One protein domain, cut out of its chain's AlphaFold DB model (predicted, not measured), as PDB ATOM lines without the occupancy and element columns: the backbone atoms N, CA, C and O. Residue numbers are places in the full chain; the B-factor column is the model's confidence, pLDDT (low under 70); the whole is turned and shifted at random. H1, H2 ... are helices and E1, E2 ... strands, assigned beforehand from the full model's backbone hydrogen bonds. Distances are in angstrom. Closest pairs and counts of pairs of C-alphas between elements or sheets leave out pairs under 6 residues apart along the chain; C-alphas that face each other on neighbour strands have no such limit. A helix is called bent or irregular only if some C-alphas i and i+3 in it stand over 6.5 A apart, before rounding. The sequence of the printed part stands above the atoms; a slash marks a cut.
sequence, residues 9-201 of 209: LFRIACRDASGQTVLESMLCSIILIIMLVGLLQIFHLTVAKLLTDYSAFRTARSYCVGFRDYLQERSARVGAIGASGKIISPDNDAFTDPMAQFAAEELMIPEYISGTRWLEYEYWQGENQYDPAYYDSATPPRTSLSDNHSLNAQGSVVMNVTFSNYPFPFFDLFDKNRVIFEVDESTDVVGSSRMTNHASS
ATOM      1  N   LEU A   9     -76.742   4.489 -73.514       61.03
ATOM      2  CA  LEU A   9     -76.452   5.309 -72.331       61.03
ATOM      3  C   LEU A   9     -76.939   4.647 -71.036       61.03
ATOM      4  O   LEU A   9     -76.181   4.573 -70.077       61.03
ATOM      5  N   PHE A  10     -78.147   4.080 -71.037       57.91
ATOM      6  CA  PHE A  10     -78.677   3.354 -69.877       57.91
ATOM      7  C   PHE A  10     -77.832   2.125 -69.524       57.91
ATOM      8  O   PHE A  10     -77.591   1.849 -68.354       57.91
ATOM      9  N   ARG A  11     -77.337   1.401 -70.537       59.69
ATOM     10  CA  ARG A  11     -76.478   0.227 -70.332       59.69
ATOM     11  C   ARG A  11     -75.114   0.592 -69.744       59.69
ATOM     12  O   ARG A  11     -74.590  -0.185 -68.958       59.69
ATOM     13  N   ILE A  12     -74.550   1.742 -70.118       61.22
ATOM     14  CA  ILE A  12     -73.281   2.239 -69.565       61.22
ATOM     15  C   ILE A  12     -73.495   2.712 -68.122       61.22
ATOM     16  O   ILE A  12     -72.808   2.225 -67.236       61.22
ATOM     17  N   ALA A  13     -74.526   3.523 -67.864       60.25
ATOM     18  CA  ALA A  13     -74.852   3.995 -66.515       60.25
ATOM     19  C   ALA A  13     -75.169   2.847 -65.536       60.25
ATOM     20  O   ALA A  13     -74.733   2.864 -64.391       60.25
ATOM     21  N   CYS A  14     -75.884   1.811 -65.987       58.34
ATOM     22  CA  CYS A  14     -76.200   0.641 -65.162       58.34
ATOM     23  C   CYS A  14     -74.966  -0.262 -64.930       58.34
ATOM     24  O   CYS A  14     -74.838  -0.885 -63.875       58.34
ATOM     25  N   ARG A  15     -74.017  -0.293 -65.882       61.72
ATOM     26  CA  ARG A  15     -72.725  -0.983 -65.728       61.72
ATOM     27  C   ARG A  15     -71.801  -0.253 -64.750       61.72
ATOM     28  O   ARG A  15     -71.163  -0.915 -63.939       61.72
ATOM     29  N   ASP A  16     -71.785   1.077 -64.786       59.78
ATOM     30  CA  ASP A  16     -71.021   1.906 -63.845       59.78
ATOM     31  C   ASP A  16     -71.617   1.839 -62.430       59.78
ATOM     32  O   ASP A  16     -70.877   1.669 -61.463       59.78
ATOM     33  N   ALA A  17     -72.951   1.832 -62.308       62.78
ATOM     34  CA  ALA A  17     -73.636   1.615 -61.031       62.78
ATOM     35  C   ALA A  17     -73.288   0.250 -60.408       62.78
ATOM     36  O   ALA A  17     -73.055   0.161 -59.206       62.78
ATOM     37  N   SER A  18     -73.176  -0.803 -61.227       66.19
ATOM     38  CA  SER A  18     -72.804  -2.146 -60.755       66.19
ATOM     39  C   SER A  18     -71.361  -2.203 -60.232       66.19
ATOM     40  O   SER A  18     -71.096  -2.870 -59.235       66.19
ATOM     41  N   GLY A  19     -70.425  -1.492 -60.873       73.56
ATOM     42  CA  GLY A  19     -69.034  -1.397 -60.411       73.56
ATOM     43  C   GLY A  19     -68.886  -0.571 -59.131       73.56
ATOM     44  O   GLY A  19     -68.109  -0.933 -58.248       73.56
ATOM     45  N   GLN A  20     -69.679   0.493 -58.993       84.12
ATOM     46  CA  GLN A  20     -69.686   1.343 -57.804       84.12
ATOM     47  C   GLN A  20     -70.176   0.592 -56.556       84.12
ATOM     48  O   GLN A  20     -69.542   0.691 -55.510       84.12
ATOM     49  N   THR A  21     -71.232  -0.221 -56.663       85.00
ATOM     50  CA  THR A  21     -71.733  -1.024 -55.530       85.00
ATOM     51  C   THR A  21     -70.730  -2.092 -55.076       85.00
ATOM     52  O   THR A  21     -70.608  -2.375 -53.883       85.00
ATOM     53  N   VAL A  22     -69.962  -2.672 -56.006       88.19
ATOM     54  CA  VAL A  22     -68.873  -3.603 -55.661       88.19
ATOM     55  C   VAL A  22     -67.765  -2.883 -54.887       88.19
ATOM     56  O   VAL A  22     -67.309  -3.396 -53.870       88.19
ATOM     57  N   LEU A  23     -67.366  -1.678 -55.299       90.25
ATOM     58  CA  LEU A  23     -66.350  -0.910 -54.571       90.25
ATOM     59  C   LEU A  23     -66.837  -0.456 -53.191       90.25
ATOM     60  O   LEU A  23     -66.088  -0.538 -52.222       90.25
ATOM     61  N   GLU A  24     -68.094  -0.029 -53.082       90.62
ATOM     62  CA  GLU A  24     -68.700   0.373 -51.811       90.62
ATOM     63  C   GLU A  24     -68.797  -0.804 -50.829       90.62
ATOM     64  O   GLU A  24     -68.416  -0.679 -49.665       90.62
ATOM     65  N   SER A  25     -69.215  -1.981 -51.305       91.56
ATOM     66  CA  SER A  25     -69.235  -3.196 -50.479       91.56
ATOM     67  C   SER A  25     -67.834  -3.677 -50.084       91.56
ATOM     68  O   SER A  25     -67.642  -4.094 -48.938       91.56
ATOM     69  N   MET A  26     -66.835  -3.569 -50.968       92.81
ATOM     70  CA  MET A  26     -65.436  -3.869 -50.631       92.81
ATOM     71  C   MET A  26     -64.885  -2.911 -49.574       92.81
ATOM     72  O   MET A  26     -64.272  -3.358 -48.608       92.81
ATOM     73  N   LEU A  27     -65.139  -1.609 -49.715       93.50
ATOM     74  CA  LEU A  27     -64.711  -0.600 -48.748       93.50
ATOM     75  C   LEU A  27     -65.372  -0.835 -47.385       93.50
ATOM     76  O   LEU A  27     -64.685  -0.840 -46.366       93.50
ATOM     77  N   CYS A  28     -66.678  -1.112 -47.366       94.50
ATOM     78  CA  CYS A  28     -67.397  -1.476 -46.146       94.50
ATOM     79  C   CYS A  28     -66.782  -2.720 -45.480       94.50
ATOM     80  O   CYS A  28     -66.510  -2.716 -44.281       94.50
ATOM     81  N   SER A  29     -66.463  -3.752 -46.266       93.62
ATOM     82  CA  SER A  29     -65.829  -4.979 -45.761       93.62
ATOM     83  C   SER A  29     -64.447  -4.715 -45.150       93.62
ATOM     84  O   SER A  29     -64.138  -5.242 -44.085       93.62
ATOM     85  N   ILE A  30     -63.629  -3.862 -45.778       94.94
ATOM     86  CA  ILE A  30     -62.311  -3.473 -45.253       94.94
ATOM     87  C   ILE A  30     -62.455  -2.744 -43.913       94.94
ATOM     88  O   ILE A  30     -61.731  -3.057 -42.969       94.94
ATOM     89  N   ILE A  31     -63.409  -1.816 -43.799       95.38
ATOM     90  CA  ILE A  31     -63.668  -1.100 -42.540       95.38
ATOM     91  C   ILE A  31     -64.063  -2.079 -41.432       95.38
ATOM     92  O   ILE A  31     -63.545  -1.980 -40.320       95.38
ATOM     93  N   LEU A  32     -64.934  -3.048 -41.728       94.56
ATOM     94  CA  LEU A  32     -65.339  -4.061 -40.752       94.56
ATOM     95  C   LEU A  32     -64.156  -4.918 -40.285       94.56
ATOM     96  O   LEU A  32     -64.048  -5.201 -39.096       94.56
ATOM     97  N   ILE A  33     -63.245  -5.288 -41.191       92.38
ATOM     98  CA  ILE A  33     -62.033  -6.044 -40.841       92.38
ATOM     99  C   ILE A  33     -61.114  -5.212 -39.940       92.38
ATOM    100  O   ILE A  33     -60.649  -5.718 -38.920       92.38
ATOM    101  N   ILE A  34     -60.885  -3.937 -40.262       90.62
ATOM    102  CA  ILE A  34     -60.058  -3.042 -39.434       90.62
ATOM    103  C   ILE A  34     -60.676  -2.874 -38.042       90.62
ATOM    104  O   ILE A  34     -59.973  -2.967 -37.037       90.62
ATOM    105  N   MET A  35     -61.995  -2.680 -37.972       92.38
ATOM    106  CA  MET A  35     -62.718  -2.569 -36.706       92.38
ATOM    107  C   MET A  35     -62.584  -3.849 -35.872       92.38
ATOM    108  O   MET A  35     -62.281  -3.774 -34.683       92.38
ATOM    109  N   LEU A  36     -62.758  -5.020 -36.493       90.50
ATOM    110  CA  LEU A  36     -62.607  -6.317 -35.836       90.50
ATOM    111  C   LEU A  36     -61.189  -6.510 -35.280       90.50
ATOM    112  O   LEU A  36     -61.034  -6.897 -34.124       90.50
ATOM    113  N   VAL A  37     -60.160  -6.211 -36.079       87.19
ATOM    114  CA  VAL A  37     -58.754  -6.318 -35.660       87.19
ATOM    115  C   VAL A  37     -58.456  -5.362 -34.502       87.19
ATOM    116  O   VAL A  37     -57.817  -5.769 -33.536       87.19
ATOM    117  N   GLY A  38     -58.963  -4.127 -34.545       85.44
ATOM    118  CA  GLY A  38     -58.803  -3.166 -33.450       85.44
ATOM    119  C   GLY A  38     -59.452  -3.639 -32.143       85.44
ATOM    120  O   GLY A  38     -58.832  -3.582 -31.081       85.44
ATOM    121  N   LEU A  39     -60.670  -4.181 -32.210       89.69
ATOM    122  CA  LEU A  39     -61.351  -4.770 -31.049       89.69
ATOM    123  C   LEU A  39     -60.591  -5.978 -30.485       89.69
ATOM    124  O   LEU A  39     -60.458  -6.106 -29.268       89.69
ATOM    125  N   LEU A  40     -60.056  -6.836 -31.357       86.94
ATOM    126  CA  LEU A  40     -59.256  -7.992 -30.956       86.94
ATOM    127  C   LEU A  40     -57.971  -7.571 -30.222       86.94
ATOM    128  O   LEU A  40     -57.607  -8.178 -29.217       86.94
ATOM    129  N   GLN A  41     -57.310  -6.500 -30.672       83.50
ATOM    130  CA  GLN A  41     -56.127  -5.953 -29.997       83.50
ATOM    131  C   GLN A  41     -56.448  -5.470 -28.576       83.50
ATOM    132  O   GLN A  41     -55.745  -5.826 -27.628       83.50
ATOM    133  N   ILE A  42     -57.536  -4.709 -28.411       86.44
ATOM    134  CA  ILE A  42     -57.983  -4.222 -27.096       86.44
ATOM    135  C   ILE A  42     -58.321  -5.398 -26.173       86.44
ATOM    136  O   ILE A  42     -57.979  -5.378 -24.989       86.44
ATOM    137  N   PHE A  43     -58.955  -6.442 -26.710       88.88
ATOM    138  CA  PHE A  43     -59.273  -7.650 -25.954       88.88
ATOM    139  C   PHE A  43     -58.014  -8.310 -25.375       88.88
ATOM    140  O   PHE A  43     -57.955  -8.543 -24.170       88.88
ATOM    141  N   HIS A  44     -56.977  -8.537 -26.186       85.81
ATOM    142  CA  HIS A  44     -55.729  -9.143 -25.710       85.81
ATOM    143  C   HIS A  44     -55.019  -8.303 -24.638       85.81
ATOM    144  O   HIS A  44     -54.554  -8.862 -23.644       85.81
ATOM    145  N   LEU A  45     -54.983  -6.974 -24.787       86.06
ATOM    146  CA  LEU A  45     -54.417  -6.084 -23.764       86.06
ATOM    147  C   LEU A  45     -55.218  -6.126 -22.459       86.06
ATOM    148  O   LEU A  45     -54.645  -6.141 -21.371       86.06
ATOM    149  N   THR A  46     -56.545  -6.199 -22.556       90.06
ATOM    150  CA  THR A  46     -57.420  -6.298 -21.381       90.06
ATOM    151  C   THR A  46     -57.222  -7.625 -20.648       90.06
ATOM    152  O   THR A  46     -57.182  -7.648 -19.420       90.06
ATOM    153  N   VAL A  47     -57.047  -8.730 -21.381       90.88
ATOM    154  CA  VAL A  47     -56.730 -10.042 -20.796       90.88
ATOM    155  C   VAL A  47     -55.371 -10.015 -20.097       90.88
ATOM    156  O   VAL A  47     -55.271 -10.474 -18.960       90.88
ATOM    157  N   ALA A  48     -54.347  -9.429 -20.723       89.00
ATOM    158  CA  ALA A  48     -53.040  -9.260 -20.093       89.00
ATOM    159  C   ALA A  48     -53.157  -8.456 -18.789       89.00
ATOM    160  O   ALA A  48     -52.659  -8.885 -17.749       89.00
ATOM    161  N   LYS A  49     -53.911  -7.348 -18.810       91.88
ATOM    162  CA  LYS A  49     -54.173  -6.529 -17.621       91.88
ATOM    163  C   LYS A  49     -54.860  -7.329 -16.512       91.88
ATOM    164  O   LYS A  49     -54.387  -7.320 -15.377       91.88
ATOM    165  N   LEU A  50     -55.911  -8.077 -16.842       94.25
ATOM    166  CA  LEU A  50     -56.627  -8.932 -15.891       94.25
ATOM    167  C   LEU A  50     -55.694  -9.951 -15.219       94.25
ATOM    168  O   LEU A  50     -55.746 -10.130 -14.003       94.25
ATOM    169  N   LEU A  51     -54.825 -10.596 -16.001       93.81
ATOM    170  CA  LEU A  51     -53.866 -11.575 -15.491       93.81
ATOM    171  C   LEU A  51     -52.784 -10.923 -14.625       93.81
ATOM    172  O   LEU A  51     -52.447 -11.465 -13.574       93.81
ATOM    173  N   THR A  52     -52.288  -9.739 -14.995       93.38
ATOM    174  CA  THR A  52     -51.350  -8.989 -14.142       93.38
ATOM    175  C   THR A  52     -51.979  -8.553 -12.821       93.38
ATOM    176  O   THR A  52     -51.337  -8.668 -11.781       93.38
ATOM    177  N   ASP A  53     -53.244  -8.117 -12.817       94.88
ATOM    178  CA  ASP A  53     -53.958  -7.756 -11.586       94.88
ATOM    179  C   ASP A  53     -54.178  -8.979 -10.687       94.88
ATOM    180  O   ASP A  53     -53.971  -8.919  -9.470       94.88
ATOM    181  N   TYR A  54     -54.544 -10.115 -11.286       95.44
ATOM    182  CA  TYR A  54     -54.671 -11.382 -10.573       95.44
ATOM    183  C   TYR A  54     -53.333 -11.848  -9.982       95.44
ATOM    184  O   TYR A  54     -53.276 -12.250  -8.816       95.44
ATOM    185  N   SER A  55     -52.254 -11.748 -10.760       94.56
ATOM    186  CA  SER A  55     -50.894 -12.052 -10.318       94.56
ATOM    187  C   SER A  55     -50.485 -11.172  -9.133       94.56
ATOM    188  O   SER A  55     -50.134 -11.699  -8.079       94.56
ATOM    189  N   ALA A  56     -50.655  -9.849  -9.236       93.81
ATOM    190  CA  ALA A  56     -50.343  -8.908  -8.160       93.81
ATOM    191  C   ALA A  56     -51.118  -9.218  -6.870       93.81
ATOM    192  O   ALA A  56     -50.552  -9.184  -5.776       93.81
ATOM    193  N   PHE A  57     -52.402  -9.574  -6.980       93.94
ATOM    194  CA  PHE A  57     -53.205  -9.997  -5.829       93.94
ATOM    195  C   PHE A  57     -52.686 -11.290  -5.196       93.94
ATOM    196  O   PHE A  57     -52.605 -11.402  -3.970       93.94
ATOM    197  N   ARG A  58     -52.314 -12.277  -6.013       92.56
ATOM    198  CA  ARG A  58     -51.775 -13.546  -5.522       92.56
ATOM    199  C   ARG A  58     -50.441 -13.349  -4.803       92.56
ATOM    200  O   ARG A  58     -50.281 -13.869  -3.701       92.56
ATOM    201  N   THR A  59     -49.540 -12.553  -5.369       92.38
ATOM    202  CA  THR A  59     -48.249 -12.210  -4.758       92.38
ATOM    203  C   THR A  59     -48.433 -11.427  -3.463       92.38
ATOM    204  O   THR A  59     -47.779 -11.728  -2.465       92.38
ATOM    205  N   ALA A  60     -49.392 -10.494  -3.417       91.31
ATOM    206  CA  ALA A  60     -49.710  -9.746  -2.198       91.31
ATOM    207  C   ALA A  60     -50.161 -10.668  -1.066       91.31
ATOM    208  O   ALA A  60     -49.695 -10.533   0.065       91.31
ATOM    209  N   ARG A  61     -50.999 -11.665  -1.371       90.81
ATOM    210  CA  ARG A  61     -51.393 -12.686  -0.393       90.81
ATOM    211  C   ARG A  61     -50.202 -13.503   0.084       90.81
ATOM    212  O   ARG A  61     -50.080 -13.720   1.286       90.81
ATOM    213  N   SER A  62     -49.336 -13.936  -0.832       89.25
ATOM    214  CA  SER A  62     -48.131 -14.696  -0.494       89.25
ATOM    215  C   SER A  62     -47.217 -13.920   0.461       89.25
ATOM    216  O   SER A  62     -46.731 -14.475   1.448       89.25
ATOM    217  N   TYR A  63     -47.048 -12.621   0.219       88.62
ATOM    218  CA  TYR A  63     -46.274 -11.732   1.081       88.62
ATOM    219  C   TYR A  63     -46.929 -11.521   2.448       88.62
ATOM    220  O   TYR A  63     -46.269 -11.636   3.475       88.62
ATOM    221  N   CYS A  64     -48.241 -11.271   2.494       86.25
ATOM    222  CA  CYS A  64     -48.972 -11.076   3.751       86.25
ATOM    223  C   CYS A  64     -49.012 -12.325   4.647       86.25
ATOM    224  O   CYS A  64     -49.300 -12.197   5.834       86.25
ATOM    225  N   VAL A  65     -48.747 -13.516   4.100       86.12
ATOM    226  CA  VAL A  65     -48.577 -14.761   4.868       86.12
ATOM    227  C   VAL A  65     -47.146 -14.905   5.410       86.12
ATOM    228  O   VAL A  65     -46.932 -15.641   6.368       86.12
ATOM    229  N   GLY A  66     -46.174 -14.180   4.849       84.12
ATOM    230  CA  GLY A  66     -44.767 -14.252   5.244       84.12
ATOM    231  C   GLY A  66     -43.967 -15.332   4.510       84.12
ATOM    232  O   GLY A  66     -42.993 -15.847   5.058       84.12
ATOM    233  N   PHE A  67     -44.360 -15.714   3.288       86.94
ATOM    234  CA  PHE A  67     -43.510 -16.581   2.464       86.94
ATOM    235  C   PHE A  67     -42.197 -15.879   2.097       86.94
ATOM    236  O   PHE A  67     -42.147 -14.658   2.005       86.94
ATOM    237  N   ARG A  68     -41.133 -16.653   1.853       86.62
ATOM    238  CA  ARG A  68     -39.840 -16.125   1.381       86.62
ATOM    239  C   ARG A  68     -39.962 -15.513  -0.018       86.62
ATOM    240  O   ARG A  68     -40.759 -16.000  -0.818       86.62
ATOM    241  N   ASP A  69     -39.114 -14.535  -0.328       86.19
ATOM    242  CA  ASP A  69     -39.169 -13.744  -1.570       86.19
ATOM    243  C   ASP A  69     -39.193 -14.606  -2.842       86.19
ATOM    244  O   ASP A  69     -40.055 -14.421  -3.696       86.19
ATOM    245  N   TYR A  70     -38.366 -15.654  -2.917       86.00
ATOM    246  CA  TYR A  70     -38.352 -16.550  -4.084       86.00
ATOM    247  C   TYR A  70     -39.693 -17.280  -4.327       86.00
ATOM    248  O   TYR A  70     -40.029 -17.603  -5.464       86.00
ATOM    249  N   LEU A  71     -40.479 -17.571  -3.279       88.62
ATOM    250  CA  LEU A  71     -41.814 -18.174  -3.434       88.62
ATOM    251  C   LEU A  71     -42.837 -17.139  -3.895       88.62
ATOM    252  O   LEU A  71     -43.771 -17.480  -4.623       88.62
ATOM    253  N   GLN A  72     -42.670 -15.888  -3.469       89.62
ATOM    254  CA  GLN A  72     -43.521 -14.784  -3.893       89.62
ATOM    255  C   GLN A  72     -43.331 -14.524  -5.391       89.62
ATOM    256  O   GLN A  72     -44.322 -14.532  -6.122       89.62
ATOM    257  N   GLU A  73     -42.084 -14.431  -5.853       88.88
ATOM    258  CA  GLU A  73     -41.730 -14.253  -7.267       88.88
ATOM    259  C   GLU A  73     -42.311 -15.383  -8.134       88.88
ATOM    260  O   GLU A  73     -43.009 -15.146  -9.123       88.88
ATOM    261  N   ARG A  74     -42.138 -16.645  -7.716       90.19
ATOM    262  CA  ARG A  74     -42.751 -17.794  -8.406       90.19
ATOM    263  C   ARG A  74     -44.274 -17.722  -8.428       90.19
ATOM    264  O   ARG A  74     -44.898 -18.108  -9.416       90.19
ATOM    265  N   SER A  75     -44.893 -17.230  -7.354       91.50
ATOM    266  CA  SER A  75     -46.345 -17.054  -7.301       91.50
ATOM    267  C   SER A  75     -46.835 -15.970  -8.268       91.50
ATOM    268  O   SER A  75     -47.889 -16.170  -8.888       91.50
ATOM    269  N   ALA A  76     -46.046 -14.902  -8.447       91.44
ATOM    270  CA  ALA A  76     -46.285 -13.832  -9.410       91.44
ATOM    271  C   ALA A  76     -46.210 -14.368 -10.845       91.44
ATOM    272  O   ALA A  76     -47.169 -14.245 -11.612       91.44
ATOM    273  N   ARG A  77     -45.114 -15.062 -11.171       90.75
ATOM    274  CA  ARG A  77     -44.894 -15.708 -12.473       90.75
ATOM    275  C   ARG A  77     -46.041 -16.647 -12.829       90.75
ATOM    276  O   ARG A  77     -46.710 -16.449 -13.840       90.75
ATOM    277  N   VAL A  78     -46.384 -17.581 -11.938       92.06
ATOM    278  CA  VAL A  78     -47.490 -18.524 -12.180       92.06
ATOM    279  C   VAL A  78     -48.835 -17.810 -12.360       92.06
ATOM    280  O   VAL A  78     -49.647 -18.229 -13.179       92.06
ATOM    281  N   GLY A  79     -49.089 -16.723 -11.622       91.06
ATOM    282  CA  GLY A  79     -50.309 -15.927 -11.795       91.06
ATOM    283  C   GLY A  79     -50.404 -15.240 -13.162       91.06
ATOM    284  O   GLY A  79     -51.505 -14.934 -13.612       91.06
ATOM    285  N   ALA A  80     -49.266 -15.025 -13.825       91.25
ATOM    286  CA  ALA A  80     -49.157 -14.335 -15.100       91.25
ATOM    287  C   ALA A  80     -49.004 -15.276 -16.315       91.25
ATOM    288  O   ALA A  80     -48.909 -14.775 -17.436       91.25
ATOM    289  N   ILE A  81     -49.016 -16.612 -16.138       90.25
ATOM    290  CA  ILE A  81     -48.772 -17.614 -17.206       90.25
ATOM    291  C   ILE A  81     -49.549 -17.307 -18.490       90.25
ATOM    292  O   ILE A  81     -48.957 -17.249 -19.562       90.25
ATOM    293  N   GLY A  82     -50.850 -17.016 -18.385       86.56
ATOM    294  CA  GLY A  82     -51.701 -16.779 -19.558       86.56
ATOM    295  C   GLY A  82     -51.313 -15.564 -20.416       86.56
ATOM    296  O   GLY A  82     -51.792 -15.442 -21.539       86.56
ATOM    297  N   ALA A  83     -50.459 -14.674 -19.904       86.94
ATOM    298  CA  ALA A  83     -49.910 -13.519 -20.617       86.94
ATOM    299  C   ALA A  83     -48.401 -13.656 -20.890       86.94
ATOM    300  O   ALA A  83     -47.796 -12.752 -21.449       86.94
ATOM    301  N   SER A  84     -47.766 -14.765 -20.502       84.31
ATOM    302  CA  SER A  84     -46.299 -14.887 -20.449       84.31
ATOM    303  C   SER A  84     -45.645 -15.408 -21.732       84.31
ATOM    304  O   SER A  84     -44.429 -15.582 -21.781       84.31
ATOM    305  N   GLY A  85     -46.438 -15.620 -22.784       80.25
ATOM    306  CA  GLY A  85     -45.970 -16.125 -24.073       80.25
ATOM    307  C   GLY A  85     -45.843 -17.648 -24.096       80.25
ATOM    308  O   GLY A  85     -46.536 -18.351 -23.366       80.25
ATOM    309  N   LYS A  86     -44.987 -18.164 -24.981       78.38
ATOM    310  CA  LYS A  86     -44.739 -19.608 -25.121       78.38
ATOM    311  C   LYS A  86     -43.858 -20.141 -23.987       78.38
ATOM    312  O   LYS A  86     -43.015 -19.412 -23.463       78.38
ATOM    313  N   ILE A  87     -44.011 -21.424 -23.667       80.50
ATOM    314  CA  ILE A  87     -43.079 -22.138 -22.793       80.50
ATOM    315  C   ILE A  87     -41.708 -22.242 -23.484       80.50
ATOM    316  O   ILE A  87     -41.626 -22.496 -24.688       80.50
ATOM    317  N   ILE A  88     -40.646 -21.967 -22.730       77.25
ATOM    318  CA  ILE A  88     -39.243 -22.123 -23.138       77.25
ATOM    319  C   ILE A  88     -38.669 -23.406 -22.536       77.25
ATOM    320  O   ILE A  88     -37.979 -24.156 -23.216       77.25
ATOM    321  N   SER A  89     -38.931 -23.636 -21.248       75.44
ATOM    322  CA  SER A  89     -38.410 -24.783 -20.511       75.44
ATOM    323  C   SER A  89     -39.516 -25.392 -19.655       75.44
ATOM    324  O   SER A  89     -40.105 -24.661 -18.853       75.44
ATOM    325  N   PRO A  90     -39.766 -26.714 -19.729       73.81
ATOM    326  CA  PRO A  90     -39.123 -27.704 -20.610       73.81
ATOM    327  C   PRO A  90     -39.345 -27.427 -22.107       73.81
ATOM    328  O   PRO A  90     -40.313 -26.759 -22.460       73.81
ATOM    329  N   ASP A  91     -38.436 -27.933 -22.948       66.81
ATOM    330  CA  ASP A  91     -38.414 -27.699 -24.399       66.81
ATOM    331  C   ASP A  91     -39.798 -27.919 -25.030       66.81
ATOM    332  O   ASP A  91     -40.400 -28.989 -24.894       66.81
ATOM    333  N   ASN A  92     -40.313 -26.879 -25.685       62.19
ATOM    334  CA  ASN A  92     -41.657 -26.856 -26.254       62.19
ATOM    335  C   ASN A  92     -41.802 -27.874 -27.400       62.19
ATOM    336  O   ASN A  92     -42.872 -28.448 -27.592       62.19
ATOM    337  N   ASP A  93     -40.698 -28.189 -28.088       64.06
ATOM    338  CA  ASP A  93     -40.665 -29.187 -29.162       64.06
ATOM    339  C   ASP A  93     -40.919 -30.620 -28.650       64.06
ATOM    340  O   ASP A  93     -41.184 -31.535 -29.435       64.06
ATOM    341  N   ALA A  94     -40.899 -30.831 -27.328       63.38
ATOM    342  CA  ALA A  94     -41.281 -32.098 -26.715       63.38
ATOM    343  C   ALA A  94     -42.800 -32.366 -26.764       63.38
ATOM    344  O   ALA A  94     -43.217 -33.509 -26.553       63.38
ATOM    345  N   PHE A  95     -43.635 -31.352 -27.035       70.75
ATOM    346  CA  PHE A  95     -45.092 -31.489 -27.061       70.75
ATOM    347  C   PHE A  95     -45.631 -31.491 -28.495       70.75
ATOM    348  O   PHE A  95     -45.564 -30.508 -29.223       70.75
ATOM    349  N   THR A  96     -46.240 -32.605 -28.902       74.56
ATOM    350  CA  THR A  96     -46.840 -32.763 -30.239       74.56
ATOM    351  C   THR A  96     -48.203 -32.084 -30.410       74.56
ATOM    352  O   THR A  96     -48.650 -31.912 -31.540       74.56
ATOM    353  N   ASP A  97     -48.893 -31.745 -29.316       82.56
ATOM    354  CA  ASP A  97     -50.258 -31.198 -29.316       82.56
ATOM    355  C   ASP A  97     -50.408 -30.134 -28.209       82.56
ATOM    356  O   ASP A  97     -50.029 -30.413 -27.065       82.56
ATOM    357  N   PRO A  98     -50.996 -28.952 -28.495       79.94
ATOM    358  CA  PRO A  98     -51.354 -27.960 -27.480       79.94
ATOM    359  C   PRO A  98     -52.135 -28.517 -26.280       79.94
ATOM    360  O   PRO A  98     -51.953 -28.047 -25.159       79.94
ATOM    361  N   MET A  99     -52.982 -29.535 -26.475       82.88
ATOM    362  CA  MET A  99     -53.713 -30.150 -25.358       82.88
ATOM    363  C   MET A  99     -52.781 -30.944 -24.430       82.88
ATOM    364  O   MET A  99     -52.938 -30.914 -23.208       82.88
ATOM    365  N   ALA A 100     -51.790 -31.635 -25.000       83.31
ATOM    366  CA  ALA A 100     -50.783 -32.358 -24.228       83.31
ATOM    367  C   ALA A 100     -49.876 -31.390 -23.458       83.31
ATOM    368  O   ALA A 100     -49.538 -31.663 -22.308       83.31
ATOM    369  N   GLN A 101     -49.547 -30.246 -24.064       83.94
ATOM    370  CA  GLN A 101     -48.826 -29.167 -23.395       83.94
ATOM    371  C   GLN A 101     -49.623 -28.635 -22.193       83.94
ATOM    372  O   GLN A 101     -49.096 -28.604 -21.086       83.94
ATOM    373  N   PHE A 102     -50.907 -28.308 -22.373       84.06
ATOM    374  CA  PHE A 102     -51.757 -27.801 -21.289       84.06
ATOM    375  C   PHE A 102     -51.875 -28.789 -20.116       84.06
ATOM    376  O   PHE A 102     -51.717 -28.410 -18.956       84.06
ATOM    377  N   ALA A 103     -52.094 -30.074 -20.410       85.81
ATOM    378  CA  ALA A 103     -52.160 -31.115 -19.383       85.81
ATOM    379  C   ALA A 103     -50.824 -31.289 -18.638       85.81
ATOM    380  O   ALA A 103     -50.801 -31.552 -17.434       85.81
ATOM    381  N   ALA A 104     -49.699 -31.141 -19.340       85.69
ATOM    382  CA  ALA A 104     -48.377 -31.209 -18.737       85.69
ATOM    383  C   ALA A 104     -48.086 -29.976 -17.863       85.69
ATOM    384  O   ALA A 104     -47.568 -30.123 -16.755       85.69
ATOM    385  N   GLU A 105     -48.470 -28.778 -18.311       86.00
ATOM    386  CA  GLU A 105     -48.346 -27.533 -17.547       86.00
ATOM    387  C   GLU A 105     -49.102 -27.603 -16.215       86.00
ATOM    388  O   GLU A 105     -48.555 -27.209 -15.184       86.00
ATOM    389  N   GLU A 106     -50.310 -28.176 -16.200       87.75
ATOM    390  CA  GLU A 106     -51.107 -28.348 -14.978       87.75
ATOM    391  C   GLU A 106     -50.352 -29.134 -13.890       87.75
ATOM    392  O   GLU A 106     -50.428 -28.797 -12.705       87.75
ATOM    393  N   LEU A 107     -49.556 -30.131 -14.290       88.06
ATOM    394  CA  LEU A 107     -48.720 -30.923 -13.385       88.06
ATOM    395  C   LEU A 107     -47.407 -30.217 -13.016       88.06
ATOM    396  O   LEU A 107     -46.914 -30.371 -11.900       88.06
ATOM    397  N   MET A 108     -46.842 -29.414 -13.921       88.88
ATOM    398  CA  MET A 108     -45.563 -28.728 -13.704       88.88
ATOM    399  C   MET A 108     -45.682 -27.482 -12.828       88.88
ATOM    400  O   MET A 108     -44.753 -27.163 -12.088       88.88
ATOM    401  N   ILE A 109     -46.810 -26.772 -12.875       91.19
ATOM    402  CA  ILE A 109     -47.050 -25.571 -12.062       91.19
ATOM    403  C   ILE A 109     -46.827 -25.818 -10.554       91.19
ATOM    404  O   ILE A 109     -46.090 -25.042  -9.934       91.19
ATOM    405  N   PRO A 110     -47.405 -26.857  -9.919       90.62
ATOM    406  CA  PRO A 110     -47.143 -27.129  -8.504       90.62
ATOM    407  C   PRO A 110     -45.687 -27.559  -8.238       90.62
ATOM    408  O   PRO A 110     -45.117 -27.187  -7.206       90.62
ATOM    409  N   GLU A 111     -45.042 -28.278  -9.163       89.81
ATOM    410  CA  GLU A 111     -43.617 -28.632  -9.062       89.81
ATOM    411  C   GLU A 111     -42.706 -27.395  -9.121       89.81
ATOM    412  O   GLU A 111     -41.721 -27.311  -8.385       89.81
ATOM    413  N   TYR A 112     -43.065 -26.400  -9.934       89.56
ATOM    414  CA  TYR A 112     -42.363 -25.123 -10.017       89.56
ATOM    415  C   TYR A 112     -42.509 -24.303  -8.735       89.56
ATOM    416  O   TYR A 112     -41.517 -23.842  -8.167       89.56
ATOM    417  N   ILE A 113     -43.736 -24.176  -8.218       89.12
ATOM    418  CA  ILE A 113     -43.991 -23.461  -6.958       89.12
ATOM    419  C   ILE A 113     -43.212 -24.111  -5.807       89.12
ATOM    420  O   ILE A 113     -42.580 -23.401  -5.027       89.12
ATOM    421  N   SER A 114     -43.201 -25.446  -5.730       87.25
ATOM    422  CA  SER A 114     -42.435 -26.183  -4.710       87.25
ATOM    423  C   SER A 114     -40.916 -26.122  -4.908       87.25
ATOM    424  O   SER A 114     -40.170 -26.371  -3.965       87.25
ATOM    425  N   GLY A 115     -40.441 -25.752  -6.101       83.62
ATOM    426  CA  GLY A 115     -39.017 -25.702  -6.439       83.62
ATOM    427  C   GLY A 115     -38.396 -27.027  -6.828       83.62
ATOM    428  O   GLY A 115     -37.176 -27.108  -6.910       83.62
ATOM    429  N   THR A 116     -39.221 -28.039  -7.079       85.62
ATOM    430  CA  THR A 116     -38.772 -29.350  -7.557       85.62
ATOM    431  C   THR A 116     -38.355 -29.286  -9.027       85.62
ATOM    432  O   THR A 116     -37.463 -30.016  -9.453       85.62
ATOM    433  N   ARG A 117     -38.984 -28.396  -9.803       82.00
ATOM    434  CA  ARG A 117     -38.793 -28.279 -11.250       82.00
ATOM    435  C   ARG A 117     -38.627 -26.827 -11.685       82.00
ATOM    436  O   ARG A 117     -39.206 -25.927 -11.081       82.00
ATOM    437  N   TRP A 118     -37.869 -26.610 -12.759       80.81
ATOM    438  CA  TRP A 118     -37.794 -25.317 -13.438       80.81
ATOM    439  C   TRP A 118     -38.848 -25.214 -14.546       80.81
ATOM    440  O   TRP A 118     -39.031 -26.155 -15.322       80.81
ATOM    441  N   LEU A 119     -39.532 -24.075 -14.605       84.00
ATOM    442  CA  LEU A 119     -40.542 -23.741 -15.603       84.00
ATOM    443  C   LEU A 119     -40.264 -22.316 -16.068       84.00
ATOM    444  O   LEU A 119     -40.210 -21.409 -15.239       84.00
ATOM    445  N   GLU A 120     -40.084 -22.139 -17.371       83.06
ATOM    446  CA  GLU A 120     -39.717 -20.854 -17.956       83.06
ATOM    447  C   GLU A 120     -40.624 -20.538 -19.139       83.06
ATOM    448  O   GLU A 120     -40.848 -21.388 -20.004       83.06
ATOM    449  N   TYR A 121     -41.117 -19.303 -19.177       84.75
ATOM    450  CA  TYR A 121     -41.907 -18.757 -20.274       84.75
ATOM    451  C   TYR A 121     -41.160 -17.609 -20.936       84.75
ATOM    452  O   TYR A 121     -40.279 -16.995 -20.338       84.75
ATOM    453  N   GLU A 122     -41.561 -17.291 -22.163       78.88
ATOM    454  CA  GLU A 122     -40.914 -16.286 -22.998       78.88
ATOM    455  C   GLU A 122     -40.646 -14.954 -22.290       78.88
ATOM    456  O   GLU A 122     -39.540 -14.428 -22.381       78.88
ATOM    457  N   TYR A 123     -41.619 -14.432 -21.545       83.50
ATOM    458  CA  TYR A 123     -41.509 -13.102 -20.938       83.50
ATOM    459  C   TYR A 123     -41.037 -13.108 -19.485       83.50
ATOM    460  O   TYR A 123     -40.974 -12.051 -18.866       83.50
ATOM    461  N   TRP A 124     -40.717 -14.267 -18.906       82.06
ATOM    462  CA  TRP A 124     -40.264 -14.333 -17.511       82.06
ATOM    463  C   TRP A 124     -38.807 -13.911 -17.337       82.06
ATOM    464  O   TRP A 124     -38.428 -13.597 -16.212       82.06
ATOM    465  N   GLN A 125     -38.035 -13.851 -18.436       67.50
ATOM    466  CA  GLN A 125     -36.610 -13.484 -18.459       67.50
ATOM    467  C   GLN A 125     -35.812 -14.118 -17.306       67.50
ATOM    468  O   GLN A 125     -34.865 -13.526 -16.791       67.50
ATOM    469  N   GLY A 126     -36.216 -15.309 -16.860       56.12
ATOM    470  CA  GLY A 126     -35.576 -15.980 -15.755       56.12
ATOM    471  C   GLY A 126     -34.146 -16.317 -16.129       56.12
ATOM    472  O   GLY A 126     -33.874 -16.836 -17.209       56.12
ATOM    473  N   GLU A 127     -33.228 -16.068 -15.201       51.62
ATOM    474  CA  GLU A 127     -31.908 -16.681 -15.226       51.62
ATOM    475  C   GLU A 127     -32.094 -18.193 -15.049       51.62
ATOM    476  O   GLU A 127     -32.010 -18.727 -13.941       51.62
ATOM    477  N   ASN A 128     -32.408 -18.909 -16.130       47.78
ATOM    478  CA  ASN A 128     -32.318 -20.354 -16.115       47.78
ATOM    479  C   ASN A 128     -30.835 -20.712 -15.956       47.78
ATOM    480  O   ASN A 128     -30.103 -20.832 -16.935       47.78
ATOM    481  N   GLN A 129     -30.385 -20.876 -14.708       43.44
ATOM    482  CA  GLN A 129     -29.017 -21.292 -14.380       43.44
ATOM    483  C   GLN A 129     -28.626 -22.619 -15.050       43.44
ATOM    484  O   GLN A 129     -27.437 -22.915 -15.150       43.44
ATOM    485  N   TYR A 130     -29.601 -23.418 -15.498       43.78
ATOM    486  CA  TYR A 130     -29.362 -24.715 -16.121       43.78
ATOM    487  C   TYR A 130     -29.137 -24.647 -17.635       43.78
ATOM    488  O   TYR A 130     -28.610 -25.611 -18.184       43.78
ATOM    489  N   ASP A 131     -29.479 -23.539 -18.303       47.06
ATOM    490  CA  ASP A 131     -29.215 -23.377 -19.737       47.06
ATOM    491  C   ASP A 131     -28.979 -21.905 -20.137       47.06
ATOM    492  O   ASP A 131     -29.871 -21.234 -20.667       47.06
ATOM    493  N   PRO A 132     -27.763 -21.377 -19.901       47.75
ATOM    494  CA  PRO A 132     -27.378 -20.054 -20.386       47.75
ATOM    495  C   PRO A 132     -27.292 -19.972 -21.923       47.75
ATOM    496  O   PRO A 132     -27.270 -18.865 -22.458       47.75
ATOM    497  N   ALA A 133     -27.275 -21.098 -22.654       48.50
ATOM    498  CA  ALA A 133     -27.105 -21.111 -24.110       48.50
ATOM    499  C   ALA A 133     -28.394 -20.756 -24.880       48.50
ATOM    500  O   ALA A 133     -28.322 -20.277 -26.018       48.50
ATOM    501  N   TYR A 134     -29.572 -20.924 -24.266       47.25
ATOM    502  CA  TYR A 134     -30.840 -20.506 -24.878       47.25
ATOM    503  C   TYR A 134     -30.929 -18.975 -25.028       47.25
ATOM    504  O   TYR A 134     -31.381 -18.473 -26.057       47.25
ATOM    505  N   TYR A 135     -30.421 -18.221 -24.047       49.25
ATOM    506  CA  TYR A 135     -30.380 -16.753 -24.104       49.25
ATOM    507  C   TYR A 135     -29.214 -16.201 -24.942       49.25
ATOM    508  O   TYR A 135     -29.269 -15.050 -25.365       49.25
ATOM    509  N   ASP A 136     -28.190 -17.013 -25.224       44.41
ATOM    510  CA  ASP A 136     -27.019 -16.620 -26.027       44.41
ATOM    511  C   ASP A 136     -27.263 -16.759 -27.548       44.41
ATOM    512  O   ASP A 136     -26.524 -16.214 -28.367       44.41
ATOM    513  N   SER A 137     -28.317 -17.483 -27.949       42.69
ATOM    514  CA  SER A 137     -28.648 -17.759 -29.359       42.69
ATOM    515  C   SER A 137     -29.961 -17.132 -29.843       42.69
ATOM    516  O   SER A 137     -30.147 -16.963 -31.050       42.69
ATOM    517  N   ALA A 138     -30.849 -16.729 -28.930       49.34
ATOM    518  CA  ALA A 138     -32.071 -16.000 -29.242       49.34
ATOM    519  C   ALA A 138     -31.975 -14.582 -28.674       49.34
ATOM    520  O   ALA A 138     -31.826 -14.411 -27.468       49.34
ATOM    521  N   THR A 139     -32.089 -13.557 -29.527       53.91
ATOM    522  CA  THR A 139     -32.244 -12.170 -29.074       53.91
ATOM    523  C   THR A 139     -33.350 -12.138 -28.014       53.91
ATOM    524  O   THR A 139     -34.481 -12.514 -28.346       53.91
ATOM    525  N   PRO A 140     -33.055 -11.768 -26.751       56.22
ATOM    526  CA  PRO A 140     -34.036 -11.861 -25.685       56.22
ATOM    527  C   PRO A 140     -35.259 -11.020 -26.061       56.22
ATOM    528  O   PRO A 140     -35.101  -9.921 -26.614       56.22
ATOM    529  N   PRO A 141     -36.480 -11.521 -25.815       61.09
ATOM    530  CA  PRO A 141     -37.680 -10.755 -26.100       61.09
ATOM    531  C   PRO A 141     -37.598  -9.430 -25.342       61.09
ATOM    532  O   PRO A 141     -37.212  -9.391 -24.172       61.09
ATOM    533  N   ARG A 142     -37.969  -8.329 -26.009       67.25
ATOM    534  CA  ARG A 142     -37.980  -6.994 -25.384       67.25
ATOM    535  C   ARG A 142     -38.961  -6.914 -24.205       67.25
ATOM    536  O   ARG A 142     -38.879  -5.966 -23.432       67.25
ATOM    537  N   THR A 143     -39.876  -7.878 -24.102       76.75
ATOM    538  CA  THR A 143     -40.859  -7.991 -23.030       76.75
ATOM    539  C   THR A 143     -40.284  -8.708 -21.817       76.75
ATOM    540  O   THR A 143     -39.740  -9.805 -21.947       76.75
ATOM    541  N   SER A 144     -40.461  -8.122 -20.635       82.62
ATOM    542  CA  SER A 144     -40.030  -8.711 -19.368       82.62
ATOM    543  C   SER A 144     -41.106  -8.593 -18.298       82.62
ATOM    544  O   SER A 144     -41.840  -7.607 -18.247       82.62
ATOM    545  N   LEU A 145     -41.209  -9.612 -17.450       87.25
ATOM    546  CA  LEU A 145     -42.032  -9.609 -16.249       87.25
ATOM    547  C   LEU A 145     -41.169  -9.202 -15.054       87.25
ATOM    548  O   LEU A 145     -40.137  -9.812 -14.793       87.25
ATOM    549  N   SER A 146     -41.623  -8.213 -14.295       87.94
ATOM    550  CA  SER A 146     -41.013  -7.819 -13.028       87.94
ATOM    551  C   SER A 146     -42.089  -7.655 -11.966       87.94
ATOM    552  O   SER A 146     -43.151  -7.084 -12.226       87.94
ATOM    553  N   ASP A 147     -41.812  -8.135 -10.759       88.75
ATOM    554  CA  ASP A 147     -42.593  -7.831  -9.571       88.75
ATOM    555  C   ASP A 147     -41.817  -6.908  -8.628       88.75
ATOM    556  O   ASP A 147     -40.601  -6.987  -8.484       88.75
ATOM    557  N   ASN A 148     -42.539  -5.982  -8.003       89.06
ATOM    558  CA  ASN A 148     -42.004  -5.058  -7.016       89.06
ATOM    559  C   ASN A 148     -43.005  -4.884  -5.880       89.06
ATOM    560  O   ASN A 148     -44.218  -4.809  -6.100       89.06
ATOM    561  N   HIS A 149     -42.491  -4.746  -4.662       86.94
ATOM    562  CA  HIS A 149     -43.308  -4.532  -3.478       86.94
ATOM    563  C   HIS A 149     -42.902  -3.264  -2.738       86.94
ATOM    564  O   HIS A 149     -41.731  -2.897  -2.680       86.94
ATOM    565  N   SER A 150     -43.886  -2.584  -2.157       85.56
ATOM    566  CA  SER A 150     -43.667  -1.403  -1.328       85.56
ATOM    567  C   SER A 150     -44.493  -1.481  -0.050       85.56
ATOM    568  O   SER A 150     -45.678  -1.830  -0.065       85.56
ATOM    569  N   LEU A 151     -43.848  -1.163   1.071       81.75
ATOM    570  CA  LEU A 151     -44.457  -1.109   2.393       81.75
ATOM    571  C   LEU A 151     -44.900   0.325   2.685       81.75
ATOM    572  O   LEU A 151     -44.079   1.233   2.792       81.75
ATOM    573  N   ASN A 152     -46.202   0.528   2.869       79.12
ATOM    574  CA  ASN A 152     -46.722   1.798   3.361       79.12
ATOM    575  C   ASN A 152     -46.602   1.875   4.885       79.12
ATOM    576  O   ASN A 152     -46.847   0.895   5.592       79.12
ATOM    577  N   ALA A 153     -46.345   3.082   5.396       67.06
ATOM    578  CA  ALA A 153     -46.211   3.367   6.827       67.06
ATOM    579  C   ALA A 153     -47.432   2.947   7.677       67.06
ATOM    580  O   ALA A 153     -47.294   2.732   8.875       67.06
ATOM    581  N   GLN A 154     -48.620   2.786   7.077       70.62
ATOM    582  CA  GLN A 154     -49.826   2.288   7.758       70.62
ATOM    583  C   GLN A 154     -49.960   0.748   7.778       70.62
ATOM    584  O   GLN A 154     -51.067   0.237   7.932       70.62
ATOM    585  N   GLY A 155     -48.876  -0.009   7.574       76.19
ATOM    586  CA  GLY A 155     -48.903  -1.478   7.654       76.19
ATOM    587  C   GLY A 155     -49.614  -2.155   6.478       76.19
ATOM    588  O   GLY A 155     -50.126  -3.262   6.607       76.19
ATOM    589  N   SER A 156     -49.669  -1.494   5.320       82.44
ATOM    590  CA  SER A 156     -50.238  -2.056   4.093       82.44
ATOM    591  C   SER A 156     -49.142  -2.286   3.061       82.44
ATOM    592  O   SER A 156     -48.281  -1.433   2.873       82.44
ATOM    593  N   VAL A 157     -49.197  -3.429   2.388       87.19
ATOM    594  CA  VAL A 157     -48.292  -3.805   1.303       87.19
ATOM    595  C   VAL A 157     -48.972  -3.513  -0.021       87.19
ATOM    596  O   VAL A 157     -50.135  -3.876  -0.219       87.19
ATOM    597  N   VAL A 158     -48.240  -2.855  -0.913       90.31
ATOM    598  CA  VAL A 158     -48.612  -2.684  -2.316       90.31
ATOM    599  C   VAL A 158     -47.707  -3.581  -3.143       90.31
ATOM    600  O   VAL A 158     -46.487  -3.482  -3.043       90.31
ATOM    601  N   MET A 159     -48.319  -4.450  -3.939       91.19
ATOM    602  CA  MET A 159     -47.649  -5.305  -4.909       91.19
ATOM    603  C   MET A 159     -47.945  -4.819  -6.306       91.19
ATOM    604  O   MET A 159     -49.115  -4.661  -6.659       91.19
ATOM    605  N   ASN A 160     -46.891  -4.648  -7.092       92.94
ATOM    606  CA  ASN A 160     -46.971  -4.307  -8.496       92.94
ATOM    607  C   ASN A 160     -46.333  -5.430  -9.308       92.94
ATOM    608  O   ASN A 160     -45.215  -5.841  -9.017       92.94
ATOM    609  N   VAL A 161     -47.047  -5.909 -10.319       92.56
ATOM    610  CA  VAL A 161     -46.542  -6.869 -11.301       92.56
ATOM    611  C   VAL A 161     -46.648  -6.206 -12.662       92.56
ATOM    612  O   VAL A 161     -47.740  -5.820 -13.073       92.56
ATOM    613  N   THR A 162     -45.525  -6.058 -13.348       91.38
ATOM    614  CA  THR A 162     -45.429  -5.292 -14.587       91.38
ATOM    615  C   THR A 162     -44.876  -6.165 -15.696       91.38
ATOM    616  O   THR A 162     -43.813  -6.761 -15.537       91.38
ATOM    617  N   PHE A 163     -45.568  -6.187 -16.833       89.62
ATOM    618  CA  PHE A 163     -44.937  -6.522 -18.101       89.62
ATOM    619  C   PHE A 163     -44.423  -5.243 -18.747       89.62
ATOM    620  O   PHE A 163     -45.224  -4.387 -19.128       89.62
ATOM    621  N   SER A 164     -43.108  -5.120 -18.873       85.62
ATOM    622  CA  SER A 164     -42.484  -4.040 -19.630       85.62
ATOM    623  C   SER A 164     -42.503  -4.383 -21.110       85.62
ATOM    624  O   SER A 164     -42.176  -5.507 -21.472       85.62
ATOM    625  N   ASN A 165     -42.878  -3.425 -21.958       79.06
ATOM    626  CA  ASN A 165     -42.888  -3.563 -23.418       79.06
ATOM    627  C   ASN A 165     -43.661  -4.801 -23.919       79.06
ATOM    628  O   ASN A 165     -43.132  -5.644 -24.647       79.06
ATOM    629  N   TYR A 166     -44.913  -4.931 -23.486       80.69
ATOM    630  CA  TYR A 166     -45.799  -6.031 -23.849       80.69
ATOM    631  C   TYR A 166     -46.129  -6.018 -25.353       80.69
ATOM    632  O   TYR A 166     -46.343  -4.939 -25.928       80.69
ATOM    633  N   PRO A 167     -46.178  -7.188 -26.016       72.50
ATOM    634  CA  PRO A 167     -46.339  -7.228 -27.454       72.50
ATOM    635  C   PRO A 167     -47.760  -6.871 -27.904       72.50
ATOM    636  O   PRO A 167     -48.753  -7.261 -27.284       72.50
ATOM    637  N   PHE A 168     -47.868  -6.169 -29.033       68.56
ATOM    638  CA  PHE A 168     -49.133  -5.926 -29.717       68.56
ATOM    639  C   PHE A 168     -49.427  -7.091 -30.664       68.56
ATOM    640  O   PHE A 168     -48.729  -7.251 -31.663       68.56
ATOM    641  N   PRO A 169     -50.500  -7.868 -30.448       63.00
ATOM    642  CA  PRO A 169     -50.705  -9.147 -31.130       63.00
ATOM    643  C   PRO A 169     -50.872  -9.057 -32.649       63.00
ATOM    644  O   PRO A 169     -50.728 -10.071 -33.314       63.00
ATOM    645  N   PHE A 170     -51.189  -7.891 -33.221       62.72
ATOM    646  CA  PHE A 170     -51.290  -7.740 -34.677       62.72
ATOM    647  C   PHE A 170     -49.979  -7.269 -35.311       62.72
ATOM    648  O   PHE A 170     -49.527  -7.875 -36.274       62.72
ATOM    649  N   PHE A 171     -49.358  -6.210 -34.782       58.94
ATOM    650  CA  PHE A 171     -48.114  -5.674 -35.344       58.94
ATOM    651  C   PHE A 171     -46.920  -6.585 -35.036       58.94
ATOM    652  O   PHE A 171     -46.159  -6.908 -35.945       58.94
ATOM    653  N   ASP A 172     -46.839  -7.125 -33.817       59.53
ATOM    654  CA  ASP A 172     -45.770  -8.052 -33.425       59.53
ATOM    655  C   ASP A 172     -45.959  -9.463 -34.018       59.53
ATOM    656  O   ASP A 172     -45.050 -10.287 -33.946       59.53
ATOM    657  N   LEU A 173     -47.096  -9.756 -34.671       58.09
ATOM    658  CA  LEU A 173     -47.254 -10.979 -35.476       58.09
ATOM    659  C   LEU A 173     -46.399 -10.931 -36.749       58.09
ATOM    660  O   LEU A 173     -45.898 -11.957 -37.204       58.09
ATOM    661  N   PHE A 174     -46.258  -9.735 -37.329       56.97
ATOM    662  CA  PHE A 174     -45.468  -9.487 -38.537       56.97
ATOM    663  C   PHE A 174     -44.056  -9.001 -38.218       56.97
ATOM    664  O   PHE A 174     -43.167  -9.104 -39.060       56.97
ATOM    665  N   ASP A 175     -43.857  -8.480 -37.010       56.56
ATOM    666  CA  ASP A 175     -42.610  -7.875 -36.583       56.56
ATOM    667  C   ASP A 175     -42.408  -8.034 -35.072       56.56
ATOM    668  O   ASP A 175     -42.420  -7.076 -34.306       56.56
ATOM    669  N   LYS A 176     -42.220  -9.282 -34.635       56.84
ATOM    670  CA  LYS A 176     -42.048  -9.651 -33.219       56.84
ATOM    671  C   LYS A 176     -40.952  -8.862 -32.496       56.84
ATOM    672  O   LYS A 176     -41.026  -8.651 -31.289       56.84
ATOM    673  N   ASN A 177     -39.932  -8.444 -33.240       57.06
ATOM    674  CA  ASN A 177     -38.788  -7.706 -32.717       57.06
ATOM    675  C   ASN A 177     -38.937  -6.180 -32.885       57.06
ATOM    676  O   ASN A 177     -38.031  -5.449 -32.483       57.06
ATOM    677  N   ARG A 178     -40.058  -5.698 -33.447       59.53
ATOM    678  CA  ARG A 178     -40.330  -4.283 -33.758       59.53
ATOM    679  C   ARG A 178     -39.210  -3.612 -34.565       59.53
ATOM    680  O   ARG A 178     -38.798  -2.499 -34.255       59.53
ATOM    681  N   VAL A 179     -38.676  -4.319 -35.561       58.16
ATOM    682  CA  VAL A 179     -37.593  -3.870 -36.457       58.16
ATOM    683  C   VAL A 179     -38.109  -2.923 -37.547       58.16
ATOM    684  O   VAL A 179     -37.379  -2.061 -38.028       58.16
ATOM    685  N   ILE A 180     -39.359  -3.094 -37.960       56.44
ATOM    686  CA  ILE A 180     -40.047  -2.361 -39.028       56.44
ATOM    687  C   ILE A 180     -40.886  -1.223 -38.437       56.44
ATOM    688  O   ILE A 180     -40.906  -0.125 -38.992       56.44
ATOM    689  N   PHE A 181     -41.567  -1.472 -37.315       56.53
ATOM    690  CA  PHE A 181     -42.386  -0.478 -36.620       56.53
ATOM    691  C   PHE A 181     -41.812  -0.209 -35.231       56.53
ATOM    692  O   PHE A 181     -42.285  -0.742 -34.227       56.53
ATOM    693  N   GLU A 182     -40.773   0.623 -35.178       56.16
ATOM    694  CA  GLU A 182     -40.185   1.076 -33.921       56.16
ATOM    695  C   GLU A 182     -41.175   2.007 -33.206       56.16
ATOM    696  O   GLU A 182     -41.283   3.199 -33.490       56.16
ATOM    697  N   VAL A 183     -41.976   1.429 -32.312       57.06
ATOM    698  CA  VAL A 183     -42.814   2.190 -31.387       57.06
ATOM    699  C   VAL A 183     -41.923   2.584 -30.213       57.06
ATOM    700  O   VAL A 183     -41.529   1.729 -29.421       57.06
ATOM    701  N   ASP A 184     -41.577   3.869 -30.146       52.47
ATOM    702  CA  ASP A 184     -40.697   4.461 -29.124       52.47
ATOM    703  C   ASP A 184     -41.337   4.423 -27.715       52.47
ATOM    704  O   ASP A 184     -40.661   4.473 -26.690       52.47
ATOM    705  N   GLU A 185     -42.665   4.266 -27.647       58.97
ATOM    706  CA  GLU A 185     -43.409   4.112 -26.397       58.97
ATOM    707  C   GLU A 185     -43.496   2.638 -25.965       58.97
ATOM    708  O   GLU A 185     -44.127   1.796 -26.616       58.97
ATOM    709  N   SER A 186     -42.882   2.325 -24.819       65.38
ATOM    710  CA  SER A 186     -43.042   1.031 -24.151       65.38
ATOM    711  C   SER A 186     -44.500   0.834 -23.743       65.38
ATOM    712  O   SER A 186     -45.087   1.660 -23.043       65.38
ATOM    713  N   THR A 187     -45.106  -0.268 -24.183       76.25
ATOM    714  CA  THR A 187     -46.467  -0.630 -23.774       76.25
ATOM    715  C   THR A 187     -46.399  -1.442 -22.496       76.25
ATOM    716  O   THR A 187     -46.265  -2.664 -22.534       76.25
ATOM    717  N   ASP A 188     -46.462  -0.754 -21.364       85.50
ATOM    718  CA  ASP A 188     -46.347  -1.399 -20.062       85.50
ATOM    719  C   ASP A 188     -47.723  -1.812 -19.534       85.50
ATOM    720  O   ASP A 188     -48.655  -1.007 -19.443       85.50
ATOM    721  N   VAL A 189     -47.852  -3.082 -19.153       88.62
ATOM    722  CA  VAL A 189     -49.063  -3.618 -18.526       88.62
ATOM    723  C   VAL A 189     -48.773  -3.823 -17.048       88.62
ATOM    724  O   VAL A 189     -48.068  -4.754 -16.668       88.62
ATOM    725  N   VAL A 190     -49.311  -2.934 -16.214       91.88
ATOM    726  CA  VAL A 190     -49.077  -2.937 -14.765       91.88
ATOM    727  C   VAL A 190     -50.313  -3.441 -14.040       91.88
ATOM    728  O   VAL A 190     -51.377  -2.836 -14.147       91.88
ATOM    729  N   GLY A 191     -50.176  -4.506 -13.261       92.12
ATOM    730  CA  GLY A 191     -51.146  -4.947 -12.268       92.12
ATOM    731  C   GLY A 191     -50.757  -4.475 -10.875       92.12
ATOM    732  O   GLY A 191     -49.587  -4.553 -10.509       92.12
ATOM    733  N   SER A 192     -51.717  -3.991 -10.087       92.50
ATOM    734  CA  SER A 192     -51.437  -3.505  -8.728       92.50
ATOM    735  C   SER A 192     -52.446  -4.036  -7.724       92.50
ATOM    736  O   SER A 192     -53.653  -3.960  -7.954       92.50
ATOM    737  N   SER A 193     -51.967  -4.511  -6.579       91.94
ATOM    738  CA  SER A 193     -52.817  -4.951  -5.478       91.94
ATOM    739  C   SER A 193     -52.342  -4.384  -4.152       91.94
ATOM    740  O   SER A 193     -51.146  -4.229  -3.916       91.94
ATOM    741  N   ARG A 194     -53.291  -4.080  -3.267       90.38
ATOM    742  CA  ARG A 194     -53.019  -3.549  -1.934       90.38
ATOM    743  C   ARG A 194     -53.665  -4.440  -0.889       90.38
ATOM    744  O   ARG A 194     -54.872  -4.666  -0.929       90.38
ATOM    745  N   MET A 195     -52.870  -4.900   0.071       88.12
ATOM    746  CA  MET A 195     -53.345  -5.727   1.179       88.12
ATOM    747  C   MET A 195     -52.793  -5.224   2.511       88.12
ATOM    748  O   MET A 195     -51.776  -4.527   2.564       88.12
ATOM    749  N   THR A 196     -53.491  -5.527   3.600       85.19
ATOM    750  CA  THR A 196     -53.009  -5.230   4.953       85.19
ATOM    751  C   THR A 196     -52.000  -6.293   5.354       85.19
ATOM    752  O   THR A 196     -52.282  -7.489   5.283       85.19
ATOM    753  N   ASN A 197     -50.811  -5.864   5.764       78.62
ATOM    754  CA  ASN A 197     -49.767  -6.764   6.207       78.62
ATOM    755  C   ASN A 197     -49.981  -7.113   7.676       78.62
ATOM    756  O   ASN A 197     -49.640  -6.338   8.566       78.62
ATOM    757  N   HIS A 198     -50.536  -8.294   7.912       71.50
ATOM    758  CA  HIS A 198     -50.633  -8.845   9.255       71.50
ATOM    759  C   HIS A 198     -49.422  -9.716   9.621       71.50
ATOM    760  O   HIS A 198     -49.257 -10.032  10.796       71.50
ATOM    761  N   ALA A 199     -48.537 -10.059   8.671       67.44
ATOM    762  CA  ALA A 199     -47.361 -10.890   8.937       67.44
ATOM    763  C   ALA A 199     -46.439 -10.252   9.980       67.44
ATOM    764  O   ALA A 199     -45.980 -10.947  10.876       67.44
ATOM    765  N   SER A 200     -46.240  -8.931   9.948       64.31
ATOM    766  CA  SER A 200     -45.436  -8.226  10.960       64.31
ATOM    767  C   SER A 200     -46.000  -8.334  12.383       64.31
ATOM    768  O   SER A 200     -45.259  -8.170  13.344       64.31
ATOM    769  N   SER A 201     -47.299  -8.619  12.535       65.75
ATOM    770  CA  SER A 201     -47.936  -8.825  13.844       65.75
ATOM    771  C   SER A 201     -47.735 -10.245  14.385       65.75
ATOM    772  O   SER A 201     -47.839 -10.452  15.591       65.75
TER     773      SER A 201
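This is residues 9 to 201 of the 209 residues of an uncharacterized protein of Lentisphaerae bacterium GWF2_50_93 (UniProt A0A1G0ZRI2). One very long helix, H1, makes the long axis, its residues 9 to 36 sticking out as a bare arm, while its residues 45 to 64 pack on a three-stranded sheet, E2 E3 E4, in the body. H2 folds back beside that end of H1 as a helical hairpin and H3 packs on H2, while the short helices H4 and H5 touch no other helix and two long links, residues 115 to 131 and 175 to 188, hold no named element. The printed part has 193 residues with five named helices and four named strands, in the order H1 H2 E1 H3 H4 E2 E3 H5 E4, of mixed class; the sheet is antiparallel. The whole is loose, with a radius of gyration of the C-alphas of 23.2 A and spans of 91 by 45 by 33 A.

Find C-alpha 9 at (-76.452, 5.309, -72.331); from there H1 runs 84.5 A to C-alpha 65 at (-48.577, -14.761, 4.868). Next come H2, residues 69 to 79, 15.3 A, and the short strand E1, residues 87 to 89. H3, residues 98 to 114, covers 24.5 A with a kink of 36 degrees near residue 107. It is neither bent nor irregular, but only just: C-alphas 107 and 110 are 6.4 A apart. After H4, residues 132 to 137, look for E2, residues 144 to 152, 25.9 A, and E3, residues 156 to 164, 25.0 A. H5, residues 171 to 174, precedes E4, residues 189 to 196, 23.9 A, which ends at C-alpha 196 at (-53.009, -5.230, 4.953).

Start at the sheet, where E3 is the inner strand. E2 and E3 form a hairpin, with N 148 and O 160 at 2.9 A. Between E3 and E4, find N 159 and O 193 at 2.8 A. The sheet is twisted, with C-alphas up to 4.5 A off its best plane. H1 and H2 on one face of this sheet make two layers, helices and sheet; the closest C-alphas of H1 and E4 are Asp 53 and Gly 191, 4.0 A. H2 has a height over the sheet of 9.6 A. H1, with residues 51 to 63 alone, touches H2 at a shallow tilt of 27 degrees, opposite ways; the closest C-alphas are Ser 55 and Gly 79, 4.2 A. H3, with residues 109 to 113 alone, touches H2, Arg 74 and Ile 113 having the closest C-alphas, 6.0 A. E1 pairs with no named strand, but residues 120 to 121 pair with it, antiparallel. H4 and H5 touch no helix and are not on the sheet. O i to N i+4 pairs are all within hydrogen-bond range in H1, H2 and H4, and 10 of 13 in H3; H5 is too short for one.

The C-alphas of Leu 9 and Ser 201, the two farthest apart, are 91.9 A apart. Without residues 9 to 36, the body spans 52 by 36 by 30 A. The printed part has no cut; the links H3 to H4 and H5 to E4 are long. Mean pLDDT of the printed part is 78.5, with 55 residues under 70, among them residues 125 to 142 and 168 to 186.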